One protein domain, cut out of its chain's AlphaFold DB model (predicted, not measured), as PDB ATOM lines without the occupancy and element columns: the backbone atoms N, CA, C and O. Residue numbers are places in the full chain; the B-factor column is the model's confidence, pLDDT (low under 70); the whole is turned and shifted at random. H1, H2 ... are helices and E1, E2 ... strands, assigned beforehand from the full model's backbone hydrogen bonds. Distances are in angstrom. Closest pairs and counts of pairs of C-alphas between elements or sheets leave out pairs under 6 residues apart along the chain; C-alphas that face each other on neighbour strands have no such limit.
ATOM      1  N   ASP A  95     -18.344  10.774  10.983       62.88
ATOM      2  CA  ASP A  95     -19.752  10.446  10.703       62.88
ATOM      3  C   ASP A  95     -20.357   9.592  11.827       62.88
ATOM      4  O   ASP A  95     -21.500   9.818  12.233       62.88
ATOM      5  N   VAL A  96     -19.581   8.656  12.394       64.75
ATOM      6  CA  VAL A  96     -20.006   7.875  13.570       64.75
ATOM      7  C   VAL A  96     -20.173   8.787  14.790       64.75
ATOM      8  O   VAL A  96     -21.201   8.727  15.465       64.75
ATOM      9  N   ALA A  97     -19.221   9.694  15.038       62.78
ATOM     10  CA  ALA A  97     -19.310  10.676  16.119       62.78
ATOM     11  C   ALA A  97     -20.528  11.610  15.966       62.78
ATOM     12  O   ALA A  97     -21.242  11.861  16.937       62.78
ATOM     13  N   ALA A  98     -20.816  12.082  14.746       62.44
ATOM     14  CA  ALA A  98     -22.002  12.892  14.461       62.44
ATOM     15  C   ALA A  98     -23.314  12.104  14.654       62.44
ATOM     16  O   ALA A  98     -24.291  12.648  15.180       62.44
ATOM     17  N   GLY A  99     -23.331  10.820  14.284       62.69
ATOM     18  CA  GLY A  99     -24.447   9.907  14.538       62.69
ATOM     19  C   GLY A  99     -24.721   9.739  16.032       62.69
ATOM     20  O   GLY A  99     -25.837   9.998  16.483       62.69
ATOM     21  N   ILE A 100     -23.694   9.394  16.816       64.88
ATOM     22  CA  ILE A 100     -23.785   9.243  18.278       64.88
ATOM     23  C   ILE A 100     -24.254  10.552  18.936       64.88
ATOM     24  O   ILE A 100     -25.197  10.531  19.725       64.88
ATOM     25  N   ALA A 101     -23.682  11.701  18.563       60.78
ATOM     26  CA  ALA A 101     -24.069  13.003  19.113       60.78
ATOM     27  C   ALA A 101     -25.531  13.384  18.804       60.78
ATOM     28  O   ALA A 101     -26.208  13.976  19.646       60.78
ATOM     29  N   THR A 102     -26.041  13.017  17.623       60.41
ATOM     30  CA  THR A 102     -27.453  13.239  17.259       60.41
ATOM     31  C   THR A 102     -28.383  12.345  18.083       60.41
ATOM     32  O   THR A 102     -29.441  12.784  18.522       60.41
ATOM     33  N   LEU A 103     -27.977  11.100  18.340       58.91
ATOM     34  CA  LEU A 103     -28.763  10.125  19.099       58.91
ATOM     35  C   LEU A 103     -28.770  10.406  20.609       58.91
ATOM     36  O   LEU A 103     -29.793  10.200  21.260       58.91
ATOM     37  N   ALA A 104     -27.672  10.937  21.152       58.16
ATOM     38  CA  ALA A 104     -27.575  11.382  22.541       58.16
ATOM     39  C   ALA A 104     -28.520  12.558  22.870       58.16
ATOM     40  O   ALA A 104     -28.893  12.735  24.027       58.16
ATOM     41  N   ALA A 105     -28.926  13.351  21.870       56.16
ATOM     42  CA  ALA A 105     -29.832  14.487  22.053       56.16
ATOM     43  C   ALA A 105     -31.324  14.097  22.159       56.16
ATOM     44  O   ALA A 105     -32.105  14.861  22.724       56.16
ATOM     45  N   ASP A 106     -31.710  12.926  21.637       54.28
ATOM     46  CA  ASP A 106     -33.105  12.449  21.550       54.28
ATOM     47  C   ASP A 106     -33.452  11.345  22.580       54.28
ATOM     48  O   ASP A 106     -34.585  10.855  22.613       54.28
ATOM     49  N   ALA A 107     -32.496  10.917  23.412       57.03
ATOM     50  CA  ALA A 107     -32.669   9.820  24.366       57.03
ATOM     51  C   ALA A 107     -32.976  10.307  25.797       57.03
ATOM     52  O   ALA A 107     -32.283  11.169  26.336       57.03
ATOM     53  N   ASP A 108     -33.967   9.691  26.456       59.53
ATOM     54  CA  ASP A 108     -34.081   9.752  27.922       59.53
ATOM     55  C   ASP A 108     -32.780   9.203  28.547       59.53
ATOM     56  O   ASP A 108     -32.294   8.169  28.078       59.53
ATOM     57  N   PRO A 109     -32.228   9.811  29.617       64.50
ATOM     58  CA  PRO A 109     -31.025   9.302  30.267       64.50
ATOM     59  C   PRO A 109     -31.293   7.905  30.843       64.50
ATOM     60  O   PRO A 109     -32.077   7.735  31.781       64.50
ATOM     61  N   VAL A 110     -30.658   6.893  30.248       77.56
ATOM     62  CA  VAL A 110     -30.721   5.505  30.710       77.56
ATOM     63  C   VAL A 110     -29.496   5.238  31.562       77.56
ATOM     64  O   VAL A 110     -28.402   5.086  31.029       77.56
ATOM     65  N   ASP A 111     -29.705   5.141  32.870       82.75
ATOM     66  CA  ASP A 111     -28.636   4.804  33.798       82.75
ATOM     67  C   ASP A 111     -28.312   3.306  33.710       82.75
ATOM     68  O   ASP A 111     -29.217   2.449  33.691       82.75
ATOM     69  N   PHE A 112     -27.022   3.000  33.627       88.12
ATOM     70  CA  PHE A 112     -26.494   1.652  33.519       88.12
ATOM     71  C   PHE A 112     -25.397   1.447  34.564       88.12
ATOM     72  O   PHE A 112     -24.400   2.156  34.585       88.12
ATOM     73  N   GLU A 113     -25.558   0.412  35.383       89.94
ATOM     74  CA  GLU A 113     -24.633   0.062  36.465       89.94
ATOM     75  C   GLU A 113     -24.176  -1.398  36.334       89.94
ATOM     76  O   GLU A 113     -24.816  -2.200  35.644       89.94
ATOM     77  N   ILE A 114     -23.098  -1.777  37.027       88.56
ATOM     78  CA  ILE A 114     -22.721  -3.189  37.214       88.56
ATOM     79  C   ILE A 114     -23.061  -3.623  38.646       88.56
ATOM     80  O   ILE A 114     -22.547  -3.062  39.615       88.56
ATOM     81  N   ASP A 115     -23.940  -4.624  38.784       88.06
ATOM     82  CA  ASP A 115     -24.337  -5.154  40.096       88.06
ATOM     83  C   ASP A 115     -23.292  -6.078  40.730       88.06
ATOM     84  O   ASP A 115     -22.358  -6.531  40.071       88.06
ATOM     85  N   ASP A 116     -23.500  -6.405  42.008       83.00
ATOM     86  CA  ASP A 116     -22.656  -7.255  42.864       83.00
ATOM     87  C   ASP A 116     -22.308  -8.645  42.293       83.00
ATOM     88  O   ASP A 116     -21.477  -9.360  42.854       83.00
ATOM     89  N   GLN A 117     -22.942  -9.052  41.188       84.19
ATOM     90  CA  GLN A 117     -22.705 -10.323  40.505       84.19
ATOM     91  C   GLN A 117     -22.097 -10.155  39.102       84.19
ATOM     92  O   GLN A 117     -22.073 -11.123  38.343       84.19
ATOM     93  N   GLY A 118     -21.625  -8.955  38.745       82.75
ATOM     94  CA  GLY A 118     -20.992  -8.666  37.457       82.75
ATOM     95  C   GLY A 118     -21.977  -8.568  36.292       82.75
ATOM     96  O   GLY A 118     -21.637  -8.940  35.171       82.75
ATOM     97  N   ARG A 119     -23.220  -8.127  36.534       91.19
ATOM     98  CA  ARG A 119     -24.254  -7.995  35.491       91.19
ATOM     99  C   ARG A 119     -24.562  -6.536  35.205       91.19
ATOM    100  O   ARG A 119     -24.718  -5.752  36.134       91.19
ATOM    101  N   LEU A 120     -24.784  -6.218  33.933       90.69
ATOM    102  CA  LEU A 120     -25.262  -4.904  33.511       90.69
ATOM    103  C   LEU A 120     -26.725  -4.712  33.941       90.69
ATOM    104  O   LEU A 120     -27.599  -5.502  33.559       90.69
ATOM    105  N   VAL A 121     -27.001  -3.661  34.708       90.00
ATOM    106  CA  VAL A 121     -28.332  -3.312  35.213       90.00
ATOM    107  C   VAL A 121     -28.791  -1.984  34.625       90.00
ATOM    108  O   VAL A 121     -28.147  -0.965  34.803       90.00
ATOM    109  N   GLU A 122     -29.942  -1.991  33.956       89.25
ATOM    110  CA  GLU A 122     -30.611  -0.787  33.450       89.25
ATOM    111  C   GLU A 122     -31.584  -0.249  34.506       89.25
ATOM    112  O   GLU A 122     -32.545  -0.955  34.871       89.25
ATOM    113  N   ASN A 123     -31.394   1.005  34.930       84.69
ATOM    114  CA  ASN A 123     -32.286   1.748  35.829       84.69
ATOM    115  C   ASN A 123     -32.690   0.936  37.086       84.69
ATOM    116  O   ASN A 123     -33.872   0.874  37.448       84.69
ATOM    117  N   GLY A 124     -31.739   0.199  37.676       81.56
ATOM    118  CA  GLY A 124     -31.941  -0.690  38.831       81.56
ATOM    119  C   GLY A 124     -32.895  -1.885  38.621       81.56
ATOM    120  O   GLY A 124     -33.248  -2.569  39.585       81.56
ATOM    121  N   ARG A 125     -33.381  -2.146  37.395       83.81
ATOM    122  CA  ARG A 125     -34.527  -3.052  37.144       83.81
ATOM    123  C   ARG A 125     -34.239  -4.218  36.210       83.81
ATOM    124  O   ARG A 125     -34.530  -5.362  36.562       83.81
ATOM    125  N   LYS A 126     -33.765  -3.956  34.990       88.94
ATOM    126  CA  LYS A 126     -33.530  -5.021  33.997       88.94
ATOM    127  C   LYS A 126     -32.071  -5.427  34.055       88.94
ATOM    128  O   LYS A 126     -31.210  -4.563  34.097       88.94
ATOM    129  N   ARG A 127     -31.812  -6.733  34.035       92.31
ATOM    130  CA  ARG A 127     -30.460  -7.294  34.124       92.31
ATOM    131  C   ARG A 127     -30.091  -7.997  32.830       92.31
ATOM    132  O   ARG A 127     -30.878  -8.797  32.309       92.31
ATOM    133  N   TYR A 128     -28.895  -7.703  32.353       92.75
ATOM    134  CA  TYR A 128     -28.319  -8.191  31.115       92.75
ATOM    135  C   TYR A 128     -27.028  -8.958  31.411       92.75
ATOM    136  O   TYR A 128     -26.353  -8.710  32.408       92.75
ATOM    137  N   ALA A 129     -26.713  -9.930  30.561       94.81
ATOM    138  CA  ALA A 129     -25.493 -10.714  30.667       94.81
ATOM    139  C   ALA A 129     -24.365 -10.019  29.894       94.81
ATOM    140  O   ALA A 129     -24.492  -9.831  28.685       94.81
ATOM    141  N   ILE A 130     -23.304  -9.659  30.606       93.38
ATOM    142  CA  ILE A 130     -22.009  -9.181  30.100       93.38
ATOM    143  C   ILE A 130     -20.937 -10.206  30.488       93.38
ATOM    144  O   ILE A 130     -21.199 -11.066  31.335       93.38
ATOM    145  N   GLY A 131     -19.750 -10.133  29.887       92.31
ATOM    146  CA  GLY A 131     -18.651 -11.035  30.230       92.31
ATOM    147  C   GLY A 131     -18.865 -12.471  29.741       92.31
ATOM    148  O   GLY A 131     -18.489 -13.415  30.442       92.31
ATOM    149  N   LEU A 132     -19.550 -12.666  28.608       94.38
ATOM    150  CA  LEU A 132     -19.766 -13.997  28.037       94.38
ATOM    151  C   LEU A 132     -18.554 -14.435  27.204       94.38
ATOM    152  O   LEU A 132     -18.004 -13.665  26.425       94.38
ATOM    153  N   LEU A 133     -18.175 -15.710  27.311       93.06
ATOM    154  CA  LEU A 133     -17.118 -16.288  26.482       93.06
ATOM    155  C   LEU A 133     -17.681 -16.634  25.098       93.06
ATOM    156  O   LEU A 133     -18.406 -17.622  24.951       93.06
ATOM    157  N   TRP A 134     -17.362 -15.821  24.095       93.94
ATOM    158  CA  TRP A 134     -17.830 -15.998  22.720       93.94
ATOM    159  C   TRP A 134     -16.881 -16.873  21.899       93.94
ATOM    160  O   TRP A 134     -15.687 -16.606  21.807       93.94
ATOM    161  N   LEU A 135     -17.426 -17.923  21.283       93.31
ATOM    162  CA  LEU A 135     -16.700 -18.887  20.454       93.31
ATOM    163  C   LEU A 135     -17.480 -19.176  19.156       93.31
ATOM    164  O   LEU A 135     -18.713 -19.081  19.155       93.31
ATOM    165  N   PRO A 136     -16.811 -19.562  18.053       91.56
ATOM    166  CA  PRO A 136     -17.488 -20.082  16.865       91.56
ATOM    167  C   PRO A 136     -18.374 -21.280  17.225       91.56
ATOM    168  O   PRO A 136     -17.955 -22.156  17.983       91.56
ATOM    169  N   PHE A 137     -19.600 -21.333  16.702       91.94
ATOM    170  CA  PHE A 137     -20.507 -22.442  16.998       91.94
ATOM    171  C   PHE A 137     -20.257 -23.637  16.073       91.94
ATOM    172  O   PHE A 137     -20.435 -23.550  14.859       91.94
ATOM    173  N   ASP A 138     -19.932 -24.786  16.662       90.00
ATOM    174  CA  ASP A 138     -19.855 -26.051  15.933       90.00
ATOM    175  C   ASP A 138     -21.265 -26.662  15.800       90.00
ATOM    176  O   ASP A 138     -21.936 -26.963  16.793       90.00
ATOM    177  N   VAL A 139     -21.745 -26.829  14.565       85.75
ATOM    178  CA  VAL A 139     -23.083 -27.376  14.281       85.75
ATOM    179  C   VAL A 139     -23.195 -28.885  14.507       85.75
ATOM    180  O   VAL A 139     -24.299 -29.363  14.784       85.75
ATOM    181  N   ASP A 140     -22.083 -29.616  14.419       89.06
ATOM    182  CA  ASP A 140     -22.034 -31.077  14.482       89.06
ATOM    183  C   ASP A 140     -21.865 -31.589  15.924       89.06
ATOM    184  O   ASP A 140     -22.191 -32.741  16.232       89.06
ATOM    185  N   ARG A 141     -21.417 -30.721  16.842       86.38
ATOM    186  CA  ARG A 141     -21.162 -31.062  18.252       86.38
ATOM    187  C   ARG A 141     -22.274 -30.625  19.197       86.38
ATOM    188  O   ARG A 141     -22.976 -29.634  18.997       86.38
ATOM    189  N   LYS A 142     -22.434 -31.345  20.313       88.31
ATOM    190  CA  LYS A 142     -23.459 -31.008  21.316       88.31
ATOM    191  C   LYS A 142     -23.055 -29.761  22.103       88.31
ATOM    192  O   LYS A 142     -21.919 -29.632  22.536       88.31
ATOM    193  N   ILE A 143     -24.024 -28.901  22.410       87.81
ATOM    194  CA  ILE A 143     -23.796 -27.662  23.178       87.81
ATOM    195  C   ILE A 143     -23.157 -27.932  24.551       87.81
ATOM    196  O   ILE A 143     -22.311 -27.167  24.990       87.81
ATOM    197  N   ALA A 144     -23.521 -29.030  25.222       85.56
ATOM    198  CA  ALA A 144     -22.923 -29.411  26.507       85.56
ATOM    199  C   ALA A 144     -21.462 -29.896  26.391       85.56
ATOM    200  O   ALA A 144     -20.732 -29.863  27.373       85.56
ATOM    201  N   GLU A 145     -21.050 -30.350  25.208       86.38
ATOM    202  CA  GLU A 145     -19.685 -30.793  24.902       86.38
ATOM    203  C   GLU A 145     -18.803 -29.580  24.579       86.38
ATOM    204  O   GLU A 145     -17.761 -29.403  25.198       86.38
ATOM    205  N   GLN A 146     -19.299 -28.678  23.722       89.69
ATOM    206  CA  GLN A 146     -18.681 -27.373  23.455       89.69
ATOM    207  C   GLN A 146     -18.549 -26.531  24.736       89.69
ATOM    208  O   GLN A 146     -17.521 -25.905  24.952       89.69
ATOM    209  N   ALA A 147     -19.549 -26.565  25.627       87.44
ATOM    210  CA  ALA A 147     -19.447 -25.948  26.949       87.44
ATOM    211  C   ALA A 147     -18.319 -26.582  27.783       87.44
ATOM    212  O   ALA A 147     -17.534 -25.865  28.388       87.44
ATOM    213  N   GLY A 148     -18.204 -27.915  27.797       84.75
ATOM    214  CA  GLY A 148     -17.141 -28.609  28.531       84.75
ATOM    215  C   GLY A 148     -15.729 -28.179  28.119       84.75
ATOM    216  O   GLY A 148     -14.870 -28.049  28.980       84.75
ATOM    217  N   GLU A 149     -15.504 -27.906  26.832       85.94
ATOM    218  CA  GLU A 149     -14.216 -27.408  26.319       85.94
ATOM    219  C   GLU A 149     -14.022 -25.896  26.481       85.94
ATOM    220  O   GLU A 149     -12.890 -25.435  26.589       85.94
ATOM    221  N   ALA A 150     -15.111 -25.125  26.521       85.19
ATOM    222  CA  ALA A 150     -15.097 -23.691  26.812       85.19
ATOM    223  C   ALA A 150     -14.936 -23.375  28.315       85.19
ATOM    224  O   ALA A 150     -14.848 -22.209  28.697       85.19
ATOM    225  N   GLY A 151     -14.961 -24.393  29.180       81.38
ATOM    226  CA  GLY A 151     -14.735 -24.253  30.615       81.38
ATOM    227  C   GLY A 151     -13.276 -23.953  30.960       81.38
ATOM    228  O   GLY A 151     -12.353 -24.340  30.244       81.38
ATOM    229  N   PHE A 152     -13.063 -23.298  32.100       68.88
ATOM    230  CA  PHE A 152     -11.729 -23.088  32.662       68.88
ATOM    231  C   PHE A 152     -11.555 -23.989  33.889       68.88
ATOM    232  O   PHE A 152     -12.264 -23.844  34.883       68.88
ATOM    233  N   GLY A 153     -10.603 -24.924  33.828       72.00
ATOM    234  CA  GLY A 153     -10.412 -25.922  34.885       72.00
ATOM    235  C   GLY A 153     -11.549 -26.948  34.916       72.00
ATOM    236  O   GLY A 153     -11.905 -27.500  33.878       72.00
ATOM    237  N   ASP A 154     -12.104 -27.207  36.101       69.31
ATOM    238  CA  ASP A 154     -13.195 -28.174  36.301       69.31
ATOM    239  C   ASP A 154     -14.603 -27.579  36.043       69.31
ATOM    240  O   ASP A 154     -15.592 -28.319  36.005       69.31
ATOM    241  N   ASP A 155     -14.717 -26.257  35.855       79.50
ATOM    242  CA  ASP A 155     -15.997 -25.549  35.736       79.50
ATOM    243  C   ASP A 155     -16.432 -25.352  34.272       79.50
ATOM    244  O   ASP A 155     -15.922 -24.501  33.540       79.50
ATOM    245  N   ALA A 156     -17.452 -26.110  33.858       84.94
ATOM    246  CA  ALA A 156     -18.107 -25.963  32.557       84.94
ATOM    247  C   ALA A 156     -19.271 -24.940  32.602       84.94
ATOM    248  O   ALA A 156     -20.054 -24.944  33.558       84.94
ATOM    249  N   PRO A 157     -19.481 -24.114  31.557       88.69
ATOM    250  CA  PRO A 157     -20.584 -23.165  31.481       88.69
ATOM    251  C   PRO A 157     -21.975 -23.810  31.568       88.69
ATOM    252  O   PRO A 157     -22.352 -24.749  30.860       88.69
ATOM    253  N   ASP A 158     -22.793 -23.221  32.428       89.19
ATOM    254  CA  ASP A 158     -24.163 -23.638  32.718       89.19
ATOM    255  C   ASP A 158     -25.203 -23.056  31.740       89.19
ATOM    256  O   ASP A 158     -26.359 -23.508  31.696       89.19
ATOM    257  N   LEU A 159     -24.824 -21.992  31.025       93.25
ATOM    258  CA  LEU A 159     -25.683 -21.176  30.176       93.25
ATOM    259  C   LEU A 159     -25.008 -20.878  28.835       93.25
ATOM    260  O   LEU A 159     -23.790 -20.750  28.760       93.25
ATOM    261  N   TYR A 160     -25.819 -20.716  27.788       94.12
ATOM    262  CA  TYR A 160     -25.355 -20.288  26.468       94.12
ATOM    263  C   TYR A 160     -26.351 -19.352  25.764       94.12
ATOM    264  O   TYR A 160     -27.568 -19.503  25.911       94.12
ATOM    265  N   ALA A 161     -25.840 -18.420  24.964       94.00
ATOM    266  CA  ALA A 161     -26.552 -17.587  23.995       94.00
ATOM    267  C   ALA A 161     -26.080 -17.924  22.565       94.00
ATOM    268  O   ALA A 161     -25.013 -18.499  22.394       94.00
ATOM    269  N   MET A 162     -26.870 -17.586  21.539       92.12
ATOM    270  CA  MET A 162     -26.533 -17.824  20.123       92.12
ATOM    271  C   MET A 162     -26.724 -16.540  19.311       92.12
ATOM    272  O   MET A 162     -27.765 -15.896  19.461       92.12
ATOM    273  N   VAL A 163     -25.773 -16.223  18.433       88.50
ATOM    274  CA  VAL A 163     -25.751 -15.035  17.552       88.50
ATOM    275  C   VAL A 163     -25.610 -15.474  16.083       88.50
ATOM    276  O   VAL A 163     -25.314 -16.642  15.822       88.50
ATOM    277  N   GLY A 164     -25.919 -14.583  15.130       76.75
ATOM    278  CA  GLY A 164     -25.665 -14.784  13.691       76.75
ATOM    279  C   GLY A 164     -26.286 -16.054  13.101       76.75
ATOM    280  O   GLY A 164     -25.574 -16.882  12.564       76.75
ATOM    281  N   ASP A 165     -27.584 -16.303  13.316       79.56
ATOM    282  CA  ASP A 165     -28.269 -17.566  12.943       79.56
ATOM    283  C   ASP A 165     -27.475 -18.856  13.265       79.56
ATOM    284  O   ASP A 165     -27.531 -19.850  12.540       79.56
ATOM    285  N   ARG A 166     -26.798 -18.855  14.426       79.56
ATOM    286  CA  ARG A 166     -25.928 -19.929  14.939       79.56
ATOM    287  C   ARG A 166     -24.518 -19.968  14.336       79.56
ATOM    288  O   ARG A 166     -23.919 -21.033  14.322       79.56
ATOM    289  N   GLU A 167     -23.963 -18.836  13.927       86.56
ATOM    290  CA  GLU A 167     -22.529 -18.692  13.628       86.56
ATOM    291  C   GLU A 167     -21.673 -18.654  14.908       86.56
ATOM    292  O   GLU A 167     -20.566 -19.193  14.934       86.56
ATOM    293  N   GLN A 168     -22.194 -18.076  15.999       92.62
ATOM    294  CA  GLN A 168     -21.449 -17.885  17.250       92.62
ATOM    295  C   GLN A 168     -22.260 -18.312  18.485       92.62
ATOM    296  O   GLN A 168     -23.486 -18.136  18.541       92.62
ATOM    297  N   ILE A 169     -21.568 -18.856  19.489       94.44
ATOM    298  CA  ILE A 169     -22.109 -19.253  20.792       94.44
ATOM    299  C   ILE A 169     -21.402 -18.480  21.914       94.44
ATOM    300  O   ILE A 169     -20.179 -18.427  21.965       94.44
ATOM    301  N   GLY A 170     -22.182 -17.866  22.804       94.06
ATOM    302  CA  GLY A 170     -21.684 -17.125  23.966       94.06
ATOM    303  C   GLY A 170     -21.975 -17.889  25.246       94.06
ATOM    304  O   GLY A 170     -23.145 -18.072  25.591       94.06
ATOM    305  N   PHE A 171     -20.947 -18.356  25.942       94.38
ATOM    306  CA  PHE A 171     -21.066 -19.154  27.160       94.38
ATOM    307  C   PHE A 171     -21.042 -18.297  28.429       94.38
ATOM    308  O   PHE A 171     -20.339 -17.293  28.506       94.38
ATOM    309  N   GLY A 172     -21.805 -18.708  29.447       92.25
ATOM    310  CA  GLY A 172     -21.879 -18.005  30.727       92.25
ATOM    311  C   GLY A 172     -22.167 -18.918  31.917       92.25
ATOM    312  O   GLY A 172     -22.746 -20.002  31.790       92.25
ATOM    313  N   PHE A 173     -21.788 -18.450  33.104       90.19
ATOM    314  CA  PHE A 173     -21.845 -19.209  34.351       90.19
ATOM    315  C   PHE A 173     -22.957 -18.712  35.281       90.19
ATOM    316  O   PHE A 173     -23.143 -17.510  35.458       90.19
ATOM    317  N   LYS A 174     -23.686 -19.633  35.929       89.06
ATOM    318  CA  LYS A 174     -24.746 -19.277  36.896       89.06
ATOM    319  C   LYS A 174     -24.205 -18.658  38.186       89.06
ATOM    320  O   LYS A 174     -24.950 -17.936  38.846       89.06
ATOM    321  N   TYR A 175     -22.949 -18.935  38.549       85.06
ATOM    322  CA  TYR A 175     -22.330 -18.353  39.742       85.06
ATOM    323  C   TYR A 175     -22.079 -16.840  39.589       85.06
ATOM    324  O   TYR A 175     -22.270 -16.115  40.561       85.06
ATOM    325  N   ASN A 176     -21.857 -16.338  38.365       83.81
ATOM    326  CA  ASN A 176     -21.849 -14.901  38.013       83.81
ATOM    327  C   ASN A 176     -23.273 -14.291  37.981       83.81
ATOM    328  O   ASN A 176     -23.623 -13.484  37.125       83.81
ATOM    329  N   GLY A 177     -24.184 -14.784  38.825       86.69
ATOM    330  CA  GLY A 177     -25.576 -14.336  38.908       86.69
ATOM    331  C   GLY A 177     -26.436 -14.508  37.642       86.69
ATOM    332  O   GLY A 177     -27.606 -14.098  37.662       86.69
ATOM    333  N   LEU A 178     -25.906 -15.073  36.551       92.12
ATOM    334  CA  LEU A 178     -26.595 -15.210  35.267       92.12
ATOM    335  C   LEU A 178     -27.717 -16.256  35.339       92.12
ATOM    336  O   LEU A 178     -27.629 -17.262  36.047       92.12
ATOM    337  N   LYS A 179     -28.804 -16.036  34.589       91.44
ATOM    338  CA  LYS A 179     -30.003 -16.892  34.612       91.44
ATOM    339  C   LYS A 179     -30.539 -17.168  33.202       91.44
ATOM    340  O   LYS A 179     -30.457 -16.290  32.340       91.44
ATOM    341  N   PRO A 180     -31.157 -18.343  32.958       91.12
ATOM    342  CA  PRO A 180     -31.879 -18.598  31.717       91.12
ATOM    343  C   PRO A 180     -32.913 -17.497  31.437       91.12
ATOM    344  O   PRO A 180     -33.651 -17.086  32.329       91.12
ATOM    345  N   GLY A 181     -32.971 -17.029  30.193       90.50
ATOM    346  CA  GLY A 181     -33.878 -15.980  29.734       90.50
ATOM    347  C   GLY A 181     -33.321 -14.553  29.784       90.50
ATOM    348  O   GLY A 181     -33.903 -13.697  29.110       90.50
ATOM    349  N   MET A 182     -32.214 -14.292  30.497       93.00
ATOM    350  CA  MET A 182     -31.488 -13.011  30.423       93.00
ATOM    351  C   MET A 182     -30.965 -12.764  29.001       93.00
ATOM    352  O   MET A 182     -30.637 -13.714  28.289       93.00
ATOM    353  N   ALA A 183     -30.914 -11.498  28.590       93.12
ATOM    354  CA  ALA A 183     -30.399 -11.073  27.290       93.12
ATOM    355  C   ALA A 183     -28.894 -10.772  27.372       93.12
ATOM    356  O   ALA A 183     -28.465 -10.134  28.331       93.12
ATOM    357  N   ALA A 184     -28.118 -11.207  26.378       93.69
ATOM    358  CA  ALA A 184     -26.700 -10.878  26.244       93.69
ATOM    359  C   ALA A 184     -26.528  -9.425  25.774       93.69
ATOM    360  O   ALA A 184     -27.051  -9.058  24.719       93.69
ATOM    361  N   ALA A 185     -25.822  -8.601  26.548       92.00
ATOM    362  CA  ALA A 185     -25.711  -7.162  26.322       92.00
ATOM    363  C   ALA A 185     -24.917  -6.826  25.054       92.00
ATOM    364  O   ALA A 185     -25.353  -5.978  24.282       92.00
ATOM    365  N   ALA A 186     -23.848  -7.575  24.766       91.44
ATOM    366  CA  ALA A 186     -23.090  -7.462  23.517       91.44
ATOM    367  C   ALA A 186     -23.956  -7.666  22.249       91.44
ATOM    368  O   ALA A 186     -23.572  -7.248  21.167       91.44
ATOM    369  N   THR A 187     -25.162  -8.245  22.373       90.25
ATOM    370  CA  THR A 187     -26.126  -8.442  21.265       90.25
ATOM    371  C   THR A 187     -27.221  -7.369  21.182       90.25
ATOM    372  O   THR A 187     -28.216  -7.558  20.479       90.25
ATOM    373  N   LEU A 188     -27.095  -6.281  21.951       88.56
ATOM    374  CA  LEU A 188     -28.039  -5.156  21.968       88.56
ATOM    375  C   LEU A 188     -27.558  -3.934  21.188       88.56
ATOM    376  O   LEU A 188     -28.378  -3.059  20.929       88.56
ATOM    377  N   PHE A 189     -26.276  -3.866  20.828       87.31
ATOM    378  CA  PHE A 189     -25.776  -2.839  19.919       87.31
ATOM    379  C   PHE A 189     -26.452  -2.981  18.550       87.31
ATOM    380  O   PHE A 189     -26.799  -4.084  18.123       87.31
ATOM    381  N   SER A 190     -26.685  -1.851  17.887       79.56
ATOM    382  CA  SER A 190     -27.381  -1.805  16.605       79.56
ATOM    383  C   SER A 190     -26.417  -1.417  15.492       79.56
ATOM    384  O   SER A 190     -25.748  -0.389  15.602       79.56
ATOM    385  N   ASP A 191     -26.429  -2.179  14.396       78.69
ATOM    386  CA  ASP A 191     -25.693  -1.874  13.160       78.69
ATOM    387  C   ASP A 191     -26.047  -0.484  12.578       78.69
ATOM    388  O   ASP A 191     -25.292   0.058  11.776       78.69
ATOM    389  N   GLU A 192     -27.194   0.101  12.965       77.06
ATOM    390  CA  GLU A 192     -27.592   1.475  12.604       77.06
ATOM    391  C   GLU A 192     -26.763   2.551  13.330       77.06
ATOM    392  O   GLU A 192     -26.663   3.671  12.836       77.06
ATOM    393  N   VAL A 193     -26.214   2.231  14.509       76.00
ATOM    394  CA  VAL A 193     -25.517   3.170  15.411       76.00
ATOM    395  C   VAL A 193     -24.008   2.940  15.385       76.00
ATOM    396  O   VAL A 193     -23.248   3.899  15.299       76.00
ATOM    397  N   LEU A 194     -23.577   1.675  15.425       83.75
ATOM    398  CA  LEU A 194     -22.174   1.270  15.327       83.75
ATOM    399  C   LEU A 194     -21.989   0.306  14.140       83.75
ATOM    400  O   LEU A 194     -21.988  -0.915  14.325       83.75
ATOM    401  N   PRO A 195     -21.869   0.825  12.905       80.00
ATOM    402  CA  PRO A 195     -21.701  -0.004  11.720       80.00
ATOM    403  C   PRO A 195     -20.280  -0.579  11.608       80.00
ATOM    404  O   PRO A 195     -19.278   0.122  11.778       80.00
ATOM    405  N   GLY A 196     -20.191  -1.848  11.205       85.44
ATOM    406  CA  GLY A 196     -18.931  -2.497  10.840       85.44
ATOM    407  C   GLY A 196     -18.162  -3.067  12.032       85.44
ATOM    408  O   GLY A 196     -18.704  -3.860  12.799       85.44
ATOM    409  N   ASN A 197     -16.883  -2.707  12.133       91.81
ATOM    410  CA  ASN A 197     -15.933  -3.279  13.082       91.81
ATOM    411  C   ASN A 197     -15.604  -2.234  14.147       91.81
ATOM    412  O   ASN A 197     -14.905  -1.271  13.850       91.81
ATOM    413  N   TRP A 198     -16.053  -2.404  15.382       93.25
ATOM    414  CA  TRP A 198     -15.887  -1.392  16.423       93.25
ATOM    415  C   TRP A 198     -15.394  -1.980  17.744       93.25
ATOM    416  O   TRP A 198     -15.643  -3.142  18.065       93.25
ATOM    417  N   LEU A 199     -14.698  -1.147  18.512       94.12
ATOM    418  CA  LEU A 199     -14.139  -1.465  19.821       94.12
ATOM    419  C   LEU A 199     -14.609  -0.404  20.821       94.12
ATOM    420  O   LEU A 199     -14.454   0.788  20.565       94.12
ATOM    421  N   ALA A 200     -15.174  -0.816  21.953       93.56
ATOM    422  CA  ALA A 200     -15.660   0.099  22.978       93.56
ATOM    423  C   ALA A 200     -15.222  -0.330  24.385       93.56
ATOM    424  O   ALA A 200     -15.266  -1.512  24.729       93.56
ATOM    425  N   ALA A 201     -14.843   0.648  25.204       94.50
ATOM    426  CA  ALA A 201     -14.670   0.519  26.643       94.50
ATOM    427  C   ALA A 201     -15.591   1.514  27.353       94.50
ATOM    428  O   ALA A 201     -15.456   2.724  27.178       94.50
ATOM    429  N   PHE A 202     -16.499   0.996  28.174       92.69
ATOM    430  CA  PHE A 202     -17.409   1.797  28.988       92.69
ATOM    431  C   PHE A 202     -16.969   1.750  30.447       92.69
ATOM    432  O   PHE A 202     -16.824   0.663  31.013       92.69
ATOM    433  N   GLU A 203     -16.750   2.918  31.046       90.19
ATOM    434  CA  GLU A 203     -16.573   3.057  32.490       90.19
ATOM    435  C   GLU A 203     -17.939   3.005  33.181       90.19
ATOM    436  O   GLU A 203     -18.883   3.672  32.765       90.19
ATOM    437  N   MET A 204     -18.037   2.195  34.230       87.94
ATOM    438  CA  MET A 204     -19.275   1.856  34.919       87.94
ATOM    439  C   MET A 204     -19.086   2.019  36.430       87.94
ATOM    440  O   MET A 204     -18.133   1.492  37.010       87.94
ATOM    441  N   SER A 205     -20.031   2.686  37.084       81.00
ATOM    442  CA  SER A 205     -20.197   2.638  38.540       81.00
ATOM    443  C   SER A 205     -21.229   1.581  38.941       81.00
ATOM    444  O   SER A 205     -22.112   1.227  38.160       81.00
ATOM    445  N   GLY A 206     -21.139   1.071  40.169       79.25
ATOM    446  CA  GLY A 206     -22.149   0.175  40.732       79.25
ATOM    447  C   GLY A 206     -21.713  -0.461  42.050       79.25
ATOM    448  O   GLY A 206     -20.745  -0.026  42.678       79.25
ATOM    449  N   ASP A 207     -22.409  -1.525  42.454       76.31
ATOM    450  CA  ASP A 207     -22.162  -2.245  43.715       76.31
ATOM    451  C   ASP A 207     -20.753  -2.872  43.787       76.31
ATOM    452  O   ASP A 207     -20.218  -3.079  44.878       76.31
ATOM    453  N   MET A 208     -20.132  -3.158  42.635       70.62
ATOM    454  CA  MET A 208     -18.749  -3.656  42.540       70.62
ATOM    455  C   MET A 208     -17.677  -2.553  42.620       70.62
ATOM    456  O   MET A 208     -16.486  -2.857  42.577       70.62
ATOM    457  N   GLY A 209     -18.072  -1.284  42.762       81.38
ATOM    458  CA  GLY A 209     -17.179  -0.132  42.650       81.38
ATOM    459  C   GLY A 209     -17.014   0.327  41.199       81.38
ATOM    460  O   GLY A 209     -17.928   0.186  40.389       81.38
ATOM    461  N   GLN A 210     -15.857   0.910  40.882       85.44
ATOM    462  CA  GLN A 210     -15.507   1.297  39.513       85.44
ATOM    463  C   GLN A 210     -15.177   0.032  38.709       85.44
ATOM    464  O   GLN A 210     -14.450  -0.845  39.178       85.44
ATOM    465  N   SER A 211     -15.757  -0.113  37.526       90.88
ATOM    466  CA  SER A 211     -15.544  -1.266  36.648       90.88
ATOM    467  C   SER A 211     -15.640  -0.839  35.191       90.88
ATOM    468  O   SER A 211     -16.298   0.141  34.863       90.88
ATOM    469  N   TRP A 212     -15.003  -1.589  34.303       91.81
ATOM    470  CA  TRP A 212     -14.961  -1.312  32.875       91.81
ATOM    471  C   TRP A 212     -15.518  -2.503  32.108       91.81
ATOM    472  O   TRP A 212     -15.112  -3.644  32.339       91.81
ATOM    473  N   TRP A 213     -16.439  -2.242  31.184       94.56
ATOM    474  CA  TRP A 213     -16.902  -3.237  30.222       94.56
ATOM    475  C   TRP A 213     -16.252  -2.960  28.871       94.56
ATOM    476  O   TRP A 213     -16.516  -1.932  28.247       94.56
ATOM    477  N   ILE A 214     -15.390  -3.879  28.439       94.81
ATOM    478  CA  ILE A 214     -14.769  -3.866  27.118       94.81
ATOM    479  C   ILE A 214     -15.555  -4.817  26.225       94.81
ATOM    480  O   ILE A 214     -15.727  -5.997  26.542       94.81
ATOM    481  N   VAL A 215     -16.024  -4.297  25.099       94.81
ATOM    482  CA  VAL A 215     -16.789  -5.046  24.107       94.81
ATOM    483  C   VAL A 215     -16.330  -4.654  22.708       94.81
ATOM    484  O   VAL A 215     -16.136  -3.478  22.404       94.81
ATOM    485  N   ALA A 216     -16.130  -5.655  21.856       94.00
ATOM    486  CA  ALA A 216     -15.663  -5.465  20.490       94.00
ATOM    487  C   ALA A 216     -16.491  -6.304  19.520       94.00
ATOM    488  O   ALA A 216     -16.742  -7.487  19.762       94.00
ATOM    489  N   TRP A 217     -16.864  -5.706  18.395       91.69
ATOM    490  CA  TRP A 217     -17.567  -6.364  17.301       91.69
ATOM    491  C   TRP A 217     -16.713  -6.302  16.046       91.69
ATOM    492  O   TRP A 217     -16.213  -5.239  15.680       91.69
ATOM    493  N   ARG A 218     -16.523  -7.435  15.375       90.06
ATOM    494  CA  ARG A 218     -15.637  -7.526  14.218       90.06
ATOM    495  C   ARG A 218     -16.091  -8.609  13.252       90.06
ATOM    496  O   ARG A 218     -16.395  -9.725  13.659       90.06
ATOM    497  N   ASP A 219     -16.121  -8.267  11.968       86.38
ATOM    498  CA  ASP A 219     -16.415  -9.159  10.845       86.38
ATOM    499  C   ASP A 219     -17.740  -9.947  11.036       86.38
ATOM    500  O   ASP A 219     -17.887 -11.089  10.605       86.38
ATOM    501  N   GLY A 220     -18.722  -9.310  11.694       84.62
ATOM    502  CA  GLY A 220     -20.049  -9.865  12.001       84.62
ATOM    503  C   GLY A 220     -20.162 -10.643  13.322       84.62
ATOM    504  O   GLY A 220     -21.238 -11.159  13.619       84.62
ATOM    505  N   GLN A 221     -19.087 -10.731  14.110       89.38
ATOM    506  CA  GLN A 221     -19.000 -11.537  15.331       89.38
ATOM    507  C   GLN A 221     -18.609 -10.689  16.547       89.38
ATOM    508  O   GLN A 221     -17.951  -9.657  16.417       89.38
ATOM    509  N   ILE A 222     -18.964 -11.148  17.749       92.81
ATOM    510  CA  ILE A 222     -18.473 -10.546  18.993       92.81
ATOM    511  C   ILE A 222     -17.046 -11.047  19.207       92.81
ATOM    512  O   ILE A 222     -16.831 -12.243  19.397       92.81
ATOM    513  N   TYR A 223     -16.077 -10.142  19.126       92.00
ATOM    514  CA  TYR A 223     -14.656 -10.452  19.267       92.00
ATOM    515  C   TYR A 223     -14.218 -10.443  20.736       92.00
ATOM    516  O   TYR A 223     -13.434 -11.290  21.146       92.00
ATOM    517  N   GLU A 224     -14.774  -9.524  21.531       93.31
ATOM    518  CA  GLU A 224     -14.494  -9.370  22.960       93.31
ATOM    519  C   GLU A 224     -15.794  -9.021  23.706       93.31
ATOM    520  O   GLU A 224     -16.608  -8.241  23.209       93.31
ATOM    521  N   ASP A 225     -15.980  -9.577  24.903       94.94
ATOM    522  CA  ASP A 225     -17.028  -9.214  25.870       94.94
ATOM    523  C   ASP A 225     -16.478  -9.522  27.270       94.94
ATOM    524  O   ASP A 225     -16.570 -10.652  27.751       94.94
ATOM    525  N   ARG A 226     -15.815  -8.543  27.898       92.00
ATOM    526  CA  ARG A 226     -15.070  -8.729  29.152       92.00
ATOM    527  C   ARG A 226     -15.316  -7.585  30.130       92.00
ATOM    528  O   ARG A 226     -15.303  -6.415  29.764       92.00
ATOM    529  N   VAL A 227     -15.500  -7.942  31.399       91.69
ATOM    530  CA  VAL A 227     -15.607  -7.002  32.522       91.69
ATOM    531  C   VAL A 227     -14.295  -7.016  33.301       91.69
ATOM    532  O   VAL A 227     -13.768  -8.090  33.593       91.69
ATOM    533  N   ILE A 228     -13.765  -5.837  33.618       91.81
ATOM    534  CA  ILE A 228     -12.493  -5.635  34.321       91.81
ATOM    535  C   ILE A 228     -12.738  -4.653  35.473       91.81
ATOM    536  O   ILE A 228     -13.442  -3.666  35.298       91.81
ATOM    537  N   THR A 229     -12.185  -4.917  36.659       89.12
ATOM    538  CA  THR A 229     -12.401  -4.097  37.872       89.12
ATOM    539  C   THR A 229     -11.225  -3.175  38.216       89.12
ATOM    540  O   THR A 229     -11.264  -2.500  39.238       89.12
ATOM    541  N   ASP A 230     -10.168  -3.166  37.403       90.25
ATOM    542  CA  ASP A 230      -9.021  -2.260  37.523       90.25
ATOM    543  C   ASP A 230      -8.868  -1.426  36.242       90.25
ATOM    544  O   ASP A 230      -8.957  -1.948  35.130       90.25
ATOM    545  N   GLY A 231      -8.660  -0.117  36.403       87.88
ATOM    546  CA  GLY A 231      -8.645   0.830  35.288       87.88
ATOM    547  C   GLY A 231      -7.368   0.782  34.453       87.88
ATOM    548  O   GLY A 231      -7.420   1.038  33.252       87.88
ATOM    549  N   GLY A 232      -6.234   0.417  35.061       90.25
ATOM    550  CA  GLY A 232      -4.971   0.223  34.352       90.25
ATOM    551  C   GLY A 232      -5.000  -1.055  33.518       90.25
ATOM    552  O   GLY A 232      -4.632  -1.032  32.342       90.25
ATOM    553  N   ASP A 233      -5.529  -2.142  34.085       93.44
ATOM    554  CA  ASP A 233      -5.773  -3.386  33.346       93.44
ATOM    555  C   ASP A 233      -6.798  -3.178  32.216       93.44
ATOM    556  O   ASP A 233      -6.633  -3.736  31.129       93.44
ATOM    557  N   ALA A 234      -7.830  -2.351  32.428       92.88
ATOM    558  CA  ALA A 234      -8.816  -2.019  31.400       92.88
ATOM    559  C   ALA A 234      -8.217  -1.197  30.247       92.88
ATOM    560  O   ALA A 234      -8.414  -1.549  29.081       92.88
ATOM    561  N   GLN A 235      -7.432  -0.158  30.549       93.38
ATOM    562  CA  GLN A 235      -6.735   0.634  29.533       93.38
ATOM    563  C   GLN A 235      -5.731  -0.231  28.751       93.38
ATOM    564  O   GLN A 235      -5.694  -0.180  27.521       93.38
ATOM    565  N   GLY A 236      -4.962  -1.085  29.438       92.19
ATOM    566  CA  GLY A 236      -4.030  -2.021  28.806       92.19
ATOM    567  C   GLY A 236      -4.728  -3.067  27.927       92.19
ATOM    568  O   GLY A 236      -4.257  -3.369  26.831       92.19
ATOM    569  N   ALA A 237      -5.879  -3.581  28.367       92.12
ATOM    570  CA  ALA A 237      -6.705  -4.501  27.590       92.12
ATOM    571  C   ALA A 237      -7.295  -3.848  26.330       92.12
ATOM    572  O   ALA A 237      -7.323  -4.490  25.282       92.12
ATOM    573  N   PHE A 238      -7.729  -2.587  26.409       94.12
ATOM    574  CA  PHE A 238      -8.218  -1.832  25.256       94.12
ATOM    575  C   PHE A 238      -7.091  -1.522  24.260       94.12
ATOM    576  O   PHE A 238      -7.235  -1.799  23.072       94.12
ATOM    577  N   ALA A 239      -5.939  -1.043  24.741       91.12
ATOM    578  CA  ALA A 239      -4.772  -0.768  23.902       91.12
ATOM    579  C   ALA A 239      -4.275  -2.027  23.161       91.12
ATOM    580  O   ALA A 239      -3.969  -1.969  21.974       91.12
ATOM    581  N   ALA A 240      -4.286  -3.196  23.813       91.00
ATOM    582  CA  ALA A 240      -3.942  -4.467  23.169       91.00
ATOM    583  C   ALA A 240      -4.929  -4.895  22.058       91.00
ATOM    584  O   ALA A 240      -4.566  -5.681  21.181       91.00
ATOM    585  N   LEU A 241      -6.171  -4.400  22.083       91.94
ATOM    586  CA  LEU A 241      -7.174  -4.619  21.034       91.94
ATOM    587  C   LEU A 241      -7.099  -3.553  19.926       91.94
ATOM    588  O   LEU A 241      -7.453  -3.841  18.783       91.94
ATOM    589  N   GLN A 242      -6.597  -2.352  20.228       89.88
ATOM    590  CA  GLN A 242      -6.411  -1.261  19.265       89.88
ATOM    591  C   GLN A 242      -5.435  -1.622  18.131       89.88
ATOM    592  O   GLN A 242      -5.666  -1.225  16.992       89.88
ATOM    593  N   ASP A 243      -4.408  -2.437  18.406       86.94
ATOM    594  CA  ASP A 243      -3.439  -2.930  17.407       86.94
ATOM    595  C   ASP A 243      -4.074  -3.791  16.287       86.94
ATOM    596  O   ASP A 243      -3.436  -4.093  15.271       86.94
ATOM    597  N   ALA A 244      -5.331  -4.213  16.444       86.12
ATOM    598  CA  ALA A 244      -6.062  -4.930  15.410       86.12
ATOM    599  C   ALA A 244      -6.437  -4.015  14.218       86.12
ATOM    600  O   ALA A 244      -6.948  -2.915  14.407       86.12
ATOM    601  N   PRO A 245      -6.259  -4.467  12.960       81.31
ATOM    602  CA  PRO A 245      -6.565  -3.641  11.798       81.31
ATOM    603  C   PRO A 245      -8.074  -3.511  11.543       81.31
ATOM    604  O   PRO A 245      -8.831  -4.466  11.740       81.31
ATOM    605  N   ASN A 246      -8.451  -2.379  10.939       85.94
ATOM    606  CA  ASN A 246      -9.775  -2.065  10.386       85.94
ATOM    607  C   ASN A 246     -10.899  -1.820  11.413       85.94
ATOM    608  O   ASN A 246     -12.032  -2.232  11.168       85.94
ATOM    609  N   TRP A 247     -10.624  -1.123  12.520       90.06
ATOM    610  CA  TRP A 247     -11.684  -0.513  13.334       90.06
ATOM    611  C   TRP A 247     -12.317   0.684  12.589       90.06
ATOM    612  O   TRP A 247     -11.601   1.588  12.164       90.06
ATOM    613  N   SER A 248     -13.644   0.695  12.424       88.62
ATOM    614  CA  SER A 248     -14.438   1.836  11.933       88.62
ATOM    615  C   SER A 248     -14.783   2.833  13.043       88.62
ATOM    616  O   SER A 248     -14.981   4.012  12.762       88.62
ATOM    617  N   ALA A 249     -14.837   2.380  14.297       89.19
ATOM    618  CA  ALA A 249     -15.024   3.235  15.464       89.19
ATOM    619  C   ALA A 249     -14.308   2.662  16.693       89.19
ATOM    620  O   ALA A 249     -14.325   1.451  16.928       89.19
ATOM    621  N   MET A 250     -13.715   3.546  17.493       91.94
ATOM    622  CA  MET A 250     -13.120   3.224  18.789       91.94
ATOM    623  C   MET A 250     -13.722   4.157  19.837       91.94
ATOM    624  O   MET A 250     -13.725   5.369  19.640       91.94
ATOM    625  N   ILE A 251     -14.256   3.606  20.925       91.81
ATOM    626  CA  ILE A 251     -14.950   4.362  21.975       91.81
ATOM    627  C   ILE A 251     -14.253   4.112  23.311       91.81
ATOM    628  O   ILE A 251     -14.114   2.958  23.717       91.81
ATOM    629  N   CYS A 252     -13.811   5.166  23.992       91.75
ATOM    630  CA  CYS A 252     -13.242   5.066  25.336       91.75
ATOM    631  C   CYS A 252     -13.365   6.398  26.094       91.75
ATOM    632  O   CYS A 252     -13.529   7.440  25.456       91.75
ATOM    633  N   PRO A 253     -13.217   6.403  27.432       89.06
ATOM    634  CA  PRO A 253     -13.222   7.638  28.211       89.06
ATOM    635  C   PRO A 253     -12.094   8.593  27.785       89.06
ATOM    636  O   PRO A 253     -10.955   8.154  27.594       89.06
ATOM    637  N   VAL A 254     -12.361   9.909  27.739       86.25
ATOM    638  CA  VAL A 254     -11.336  10.946  27.441       86.25
ATOM    639  C   VAL A 254     -10.117  10.834  28.363       86.25
ATOM    640  O   VAL A 254      -8.996  11.129  27.957       86.25
ATOM    641  N   ALA A 255     -10.318  10.376  29.602       85.19
ATOM    642  CA  ALA A 255      -9.265  10.219  30.603       85.19
ATOM    643  C   ALA A 255      -8.119   9.272  30.186       85.19
ATOM    644  O   ALA A 255      -7.070   9.291  30.829       85.19
ATOM    645  N   TRP A 256      -8.303   8.445  29.150       88.00
ATOM    646  CA  TRP A 256      -7.270   7.540  28.639       88.00
ATOM    647  C   TRP A 256      -6.341   8.167  27.584       88.00
ATOM    648  O   TRP A 256      -5.313   7.557  27.298       88.00
ATOM    649  N   ASP A 257      -6.673   9.352  27.049       86.25
ATOM    650  CA  ASP A 257      -5.856  10.138  26.099       86.25
ATOM    651  C   ASP A 257      -5.349   9.321  24.885       86.25
ATOM    652  O   ASP A 257      -4.168   9.331  24.538       86.25
ATOM    653  N   ILE A 258      -6.253   8.549  24.266       84.75
ATOM    654  CA  ILE A 258      -5.960   7.681  23.114       84.75
ATOM    655  C   ILE A 258      -6.378   8.380  21.814       84.75
ATOM    656  O   ILE A 258      -7.537   8.756  21.643       84.75
ATOM    657  N   ASP A 259      -5.448   8.504  20.864       81.69
ATOM    658  CA  ASP A 259      -5.718   9.104  19.554       81.69
ATOM    659  C   ASP A 259      -6.780   8.325  18.754       81.69
ATOM    660  O   ASP A 259      -6.733   7.098  18.626       81.69
ATOM    661  N   GLY A 260      -7.706   9.064  18.134       81.62
ATOM    662  CA  GLY A 260      -8.708   8.513  17.215       81.62
ATOM    663  C   GLY A 260      -9.913   7.840  17.881       81.62
ATOM    664  O   GLY A 260     -10.652   7.135  17.193       81.62
ATOM    665  N   THR A 261     -10.124   8.040  19.185       86.62
ATOM    666  CA  THR A 261     -11.306   7.536  19.901       86.62
ATOM    667  C   THR A 261     -12.414   8.585  20.041       86.62
ATOM    668  O   THR A 261     -12.217   9.784  19.831       86.62
ATOM    669  N   ILE A 262     -13.614   8.108  20.369       87.94
ATOM    670  CA  ILE A 262     -14.811   8.901  20.650       87.94
ATOM    671  C   ILE A 262     -15.183   8.682  22.121       87.94
ATOM    672  O   ILE A 262     -15.284   7.539  22.563       87.94
ATOM    673  N   ASP A 263     -15.439   9.756  22.865       86.50
ATOM    674  CA  ASP A 263     -16.046   9.659  24.197       86.50
ATOM    675  C   ASP A 263     -17.570   9.634  24.070       86.50
ATOM    676  O   ASP A 263     -18.168  10.532  23.468       86.50
ATOM    677  N   ALA A 264     -18.194   8.577  24.585       83.94
ATOM    678  CA  ALA A 264     -19.628   8.367  24.471       83.94
ATOM    679  C   ALA A 264     -20.150   7.412  25.551       83.94
ATOM    680  O   ALA A 264     -19.633   6.312  25.744       83.94
ATOM    681  N   ASP A 265     -21.226   7.826  26.214       84.44
ATOM    682  CA  ASP A 265     -21.877   7.053  27.268       84.44
ATOM    683  C   ASP A 265     -22.649   5.835  26.720       84.44
ATOM    684  O   ASP A 265     -23.291   5.899  25.662       84.44
ATOM    685  N   LEU A 266     -22.662   4.739  27.486       86.69
ATOM    686  CA  LEU A 266     -23.366   3.506  27.139       86.69
ATOM    687  C   LEU A 266     -24.880   3.728  26.972       86.69
ATOM    688  O   LEU A 266     -25.495   3.126  26.087       86.69
ATOM    689  N   GLY A 267     -25.473   4.617  27.776       82.12
ATOM    690  CA  GLY A 267     -26.873   5.033  27.676       82.12
ATOM    691  C   GLY A 267     -27.236   5.622  26.313       82.12
ATOM    692  O   GLY A 267     -28.312   5.327  25.787       82.12
ATOM    693  N   SER A 268     -26.319   6.380  25.704       77.44
ATOM    694  CA  SER A 268     -26.513   7.007  24.387       77.44
ATOM    695  C   SER A 268     -26.398   6.026  23.208       77.44
ATOM    696  O   SER A 268     -27.081   6.180  22.190       77.44
ATOM    697  N   ILE A 269     -25.575   4.981  23.354       80.81
ATOM    698  CA  ILE A 269     -25.237   4.036  22.279       80.81
ATOM    699  C   ILE A 269     -26.120   2.777  22.291       80.81
ATOM    700  O   ILE A 269     -26.456   2.255  21.224       80.81
ATOM    701  N   LEU A 270     -26.512   2.260  23.465       82.06
ATOM    702  CA  LEU A 270     -27.138   0.934  23.606       82.06
ATOM    703  C   LEU A 270     -28.637   0.914  23.232       82.06
ATOM    704  O   LEU A 270     -29.531   0.637  24.043       82.06
ATOM    705  N   GLN A 271     -28.928   1.189  21.961       68.56
ATOM    706  CA  GLN A 271     -30.284   1.236  21.425       68.56
ATOM    707  C   GLN A 271     -30.870  -0.156  21.196       68.56
ATOM    708  O   GLN A 271     -30.426  -0.917  20.344       68.56
ATOM    709  N   LYS A 272     -31.967  -0.456  21.898       65.62
ATOM    710  CA  LYS A 272     -32.630  -1.778  21.951       65.62
ATOM    711  C   LYS A 272     -33.424  -2.129  20.676       65.62
ATOM    712  O   LYS A 272     -34.570  -2.579  20.758       65.62
ATOM    713  N   ARG A 273     -32.841  -1.932  19.491       57.34
ATOM    714  CA  ARG A 273     -33.423  -2.250  18.176       57.34
ATOM    715  C   ARG A 273     -32.958  -3.626  17.698       57.34
ATOM    716  O   ARG A 273     -32.079  -3.751  16.858       57.34
ATOM    717  N   GLY A 274     -33.579  -4.680  18.225       63.81
ATOM    718  CA  GLY A 274     -33.270  -6.049  17.813       63.81
ATOM    719  C   GLY A 274     -33.987  -7.125  18.623       63.81
ATOM    720  O   GLY A 274     -34.765  -6.845  19.537       63.81
ATOM    721  N   ARG A 275     -33.716  -8.393  18.293       74.56
ATOM    722  CA  ARG A 275     -34.052  -9.544  19.144       74.56
ATOM    723  C   ARG A 275     -32.765 -10.011  19.831       74.56
ATOM    724  O   ARG A 275     -32.008 -10.724  19.180       74.56
ATOM    725  N   PRO A 276     -32.515  -9.655  21.104       84.88
ATOM    726  CA  PRO A 276     -31.277 -10.047  21.767       84.88
ATOM    727  C   PRO A 276     -31.163 -11.561  21.891       84.88
ATOM    728  O   PRO A 276     -32.163 -12.260  22.118       84.88
ATOM    729  N   ALA A 277     -29.930 -12.058  21.832       89.31
ATOM    730  CA  ALA A 277     -29.650 -13.439  22.173       89.31
ATOM    731  C   ALA A 277     -29.966 -13.658  23.660       89.31
ATOM    732  O   ALA A 277     -29.560 -12.877  24.522       89.31
ATOM    733  N   ARG A 278     -30.730 -14.709  23.973       93.06
ATOM    734  CA  ARG A 278     -31.131 -15.032  25.350       93.06
ATOM    735  C   ARG A 278     -30.451 -16.295  25.845       93.06
ATOM    736  O   ARG A 278     -30.452 -17.303  25.135       93.06
ATOM    737  N   LEU A 279     -29.970 -16.248  27.085       92.06
ATOM    738  CA  LEU A 279     -29.331 -17.375  27.756       92.06
ATOM    739  C   LEU A 279     -30.291 -18.565  27.900       92.06
ATOM    740  O   LEU A 279     -31.445 -18.420  28.313       92.06
ATOM    741  N   LYS A 280     -29.797 -19.764  27.605       90.62
ATOM    742  CA  LYS A 280     -30.484 -21.056  27.739       90.62
ATOM    743  C   LYS A 280     -29.630 -21.994  28.592       90.62
ATOM    744  O   LYS A 280     -28.413 -21.896  28.567       90.62
ATOM    745  N   SER A 281     -30.256 -22.915  29.326       87.56
ATOM    746  CA  SER A 281     -29.532 -23.933  30.108       87.56
ATOM    747  C   SER A 281     -28.836 -24.939  29.187       87.56
ATOM    748  O   SER A 281     -29.488 -25.483  28.291       87.56
ATOM    749  N   THR A 282     -27.555 -25.235  29.432       80.44
ATOM    750  CA  THR A 282     -26.808 -26.287  28.712       80.44
ATOM    751  C   THR A 282     -27.345 -27.692  29.021       80.44
ATOM    752  O   THR A 282     -27.304 -28.576  28.167       80.44
ATOM    753  N   ASN A 283     -27.952 -27.890  30.199       71.62
ATOM    754  CA  ASN A 283     -28.601 -29.140  30.608       71.62
ATOM    755  C   ASN A 283     -30.131 -28.969  30.735       71.62
ATOM    756  O   ASN A 283     -30.605 -28.167  31.545       71.62
TER     757      ASN A 283
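This is residues 95 to 283 of the 543 residues of an uncharacterized protein of Rhodobacteraceae bacterium (UniProt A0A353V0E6). A sheet of four strands, E9 E8 E7 E10, has H3 along one face, and near its E9 edge it meets a smaller sheet, E4 E6 E5, which has H2 across the face away from E9. A third small sheet, E1 E2 E3, lies on the side away from H3, with E1 near E7, while H1 and H4 touch each other beyond E7 and E10. The printed part has 189 residues with four named helices and ten named strands in the order H1 E1 E2 E3 E4 H2 E5 E6 E7 E8 E9 H3 E10 H4; the class is mixed, and under half of the residues, 84, are in named elements. The largest sheet is mixed, the other two antiparallel. The whole is compact and rounded, with a radius of gyration of the C-alphas of 16.2 A and spans of 44 by 35 by 32 A.

H1 (residues 95 to 104) touches H4 (266 to 269), closest at the C-alphas of Ala 104 and Ser 268, 4.9 A. E1 (112 to 114), E2 (120 to 122) and E3 (126 to 129) form a meander, each strand the antiparallel neighbour of the one before, with N 121 and O 113 at 2.8 A and N 128 and O 120 at 2.8 A. E4 (133 to 136), H2 (143 to 150) and E5 (159 to 163) form a split strand-helix-strand unit, with E6 (168 to 172) between its strands and a right-handed crossover. N 135 and O 169 of E4 and E6 are 2.9 A apart, N 161 and O 170 of E5 and E6 2.8 A. H2 is over E6 at a height over the sheet of 8.8 A, across the strands at 76 degrees on the local plane; its closest C-alphas to E6 are Ala 147 and Phe 171, 7.0 A. E7 (198 to 204), E8 (211 to 218) and E9 (221 to 228) form a second meander, with N 202 and O 213 at 2.9 A and N 214 and O 226 at 2.9 A. The closest C-alphas of E4 and E9 are Trp 134 and Ile 222, 6.6 A. H3 (231 to 242) and the sheet make two layers, a helix on one face; H3 is over E8 and, only just, E7 with 3 C-alphas, at a height over the sheet of 8.9 A, along the strands at 5 degrees to E8 on the local plane. Its closest C-alphas to E8 are Ala 234 and Trp 212, 6.4 A. E9, H3 and E10 (249 to 251) form another split unit with a right-handed crossover, E8 and E7 between its strands; E10 is parallel to E7, with N 251 and O 199 at 2.8 A. Every O i to N i+4 pair is within hydrogen-bond range in H1, H2 and H3; H4 is too short for such a pair.

H1 begins at C-alpha 95, (-19.752, 10.446, 10.703), and is 14.2 A long. E8 is 23.3 A, E9 20.9 A, E7 19.1 A and H3 16.3 A long. H4 ends at C-alpha 269, (-25.237, 4.036, 22.279).

The C-alphas farthest apart, Ala 105 and Asp 154, are 48.0 A apart. The printed part has no cut; the links E6 to E7 and E10 to H4 are long. The mean pLDDT of the printed part is 85.1, and it is under 70 at residues 95 to 109, 152, 154 and 271 to 274.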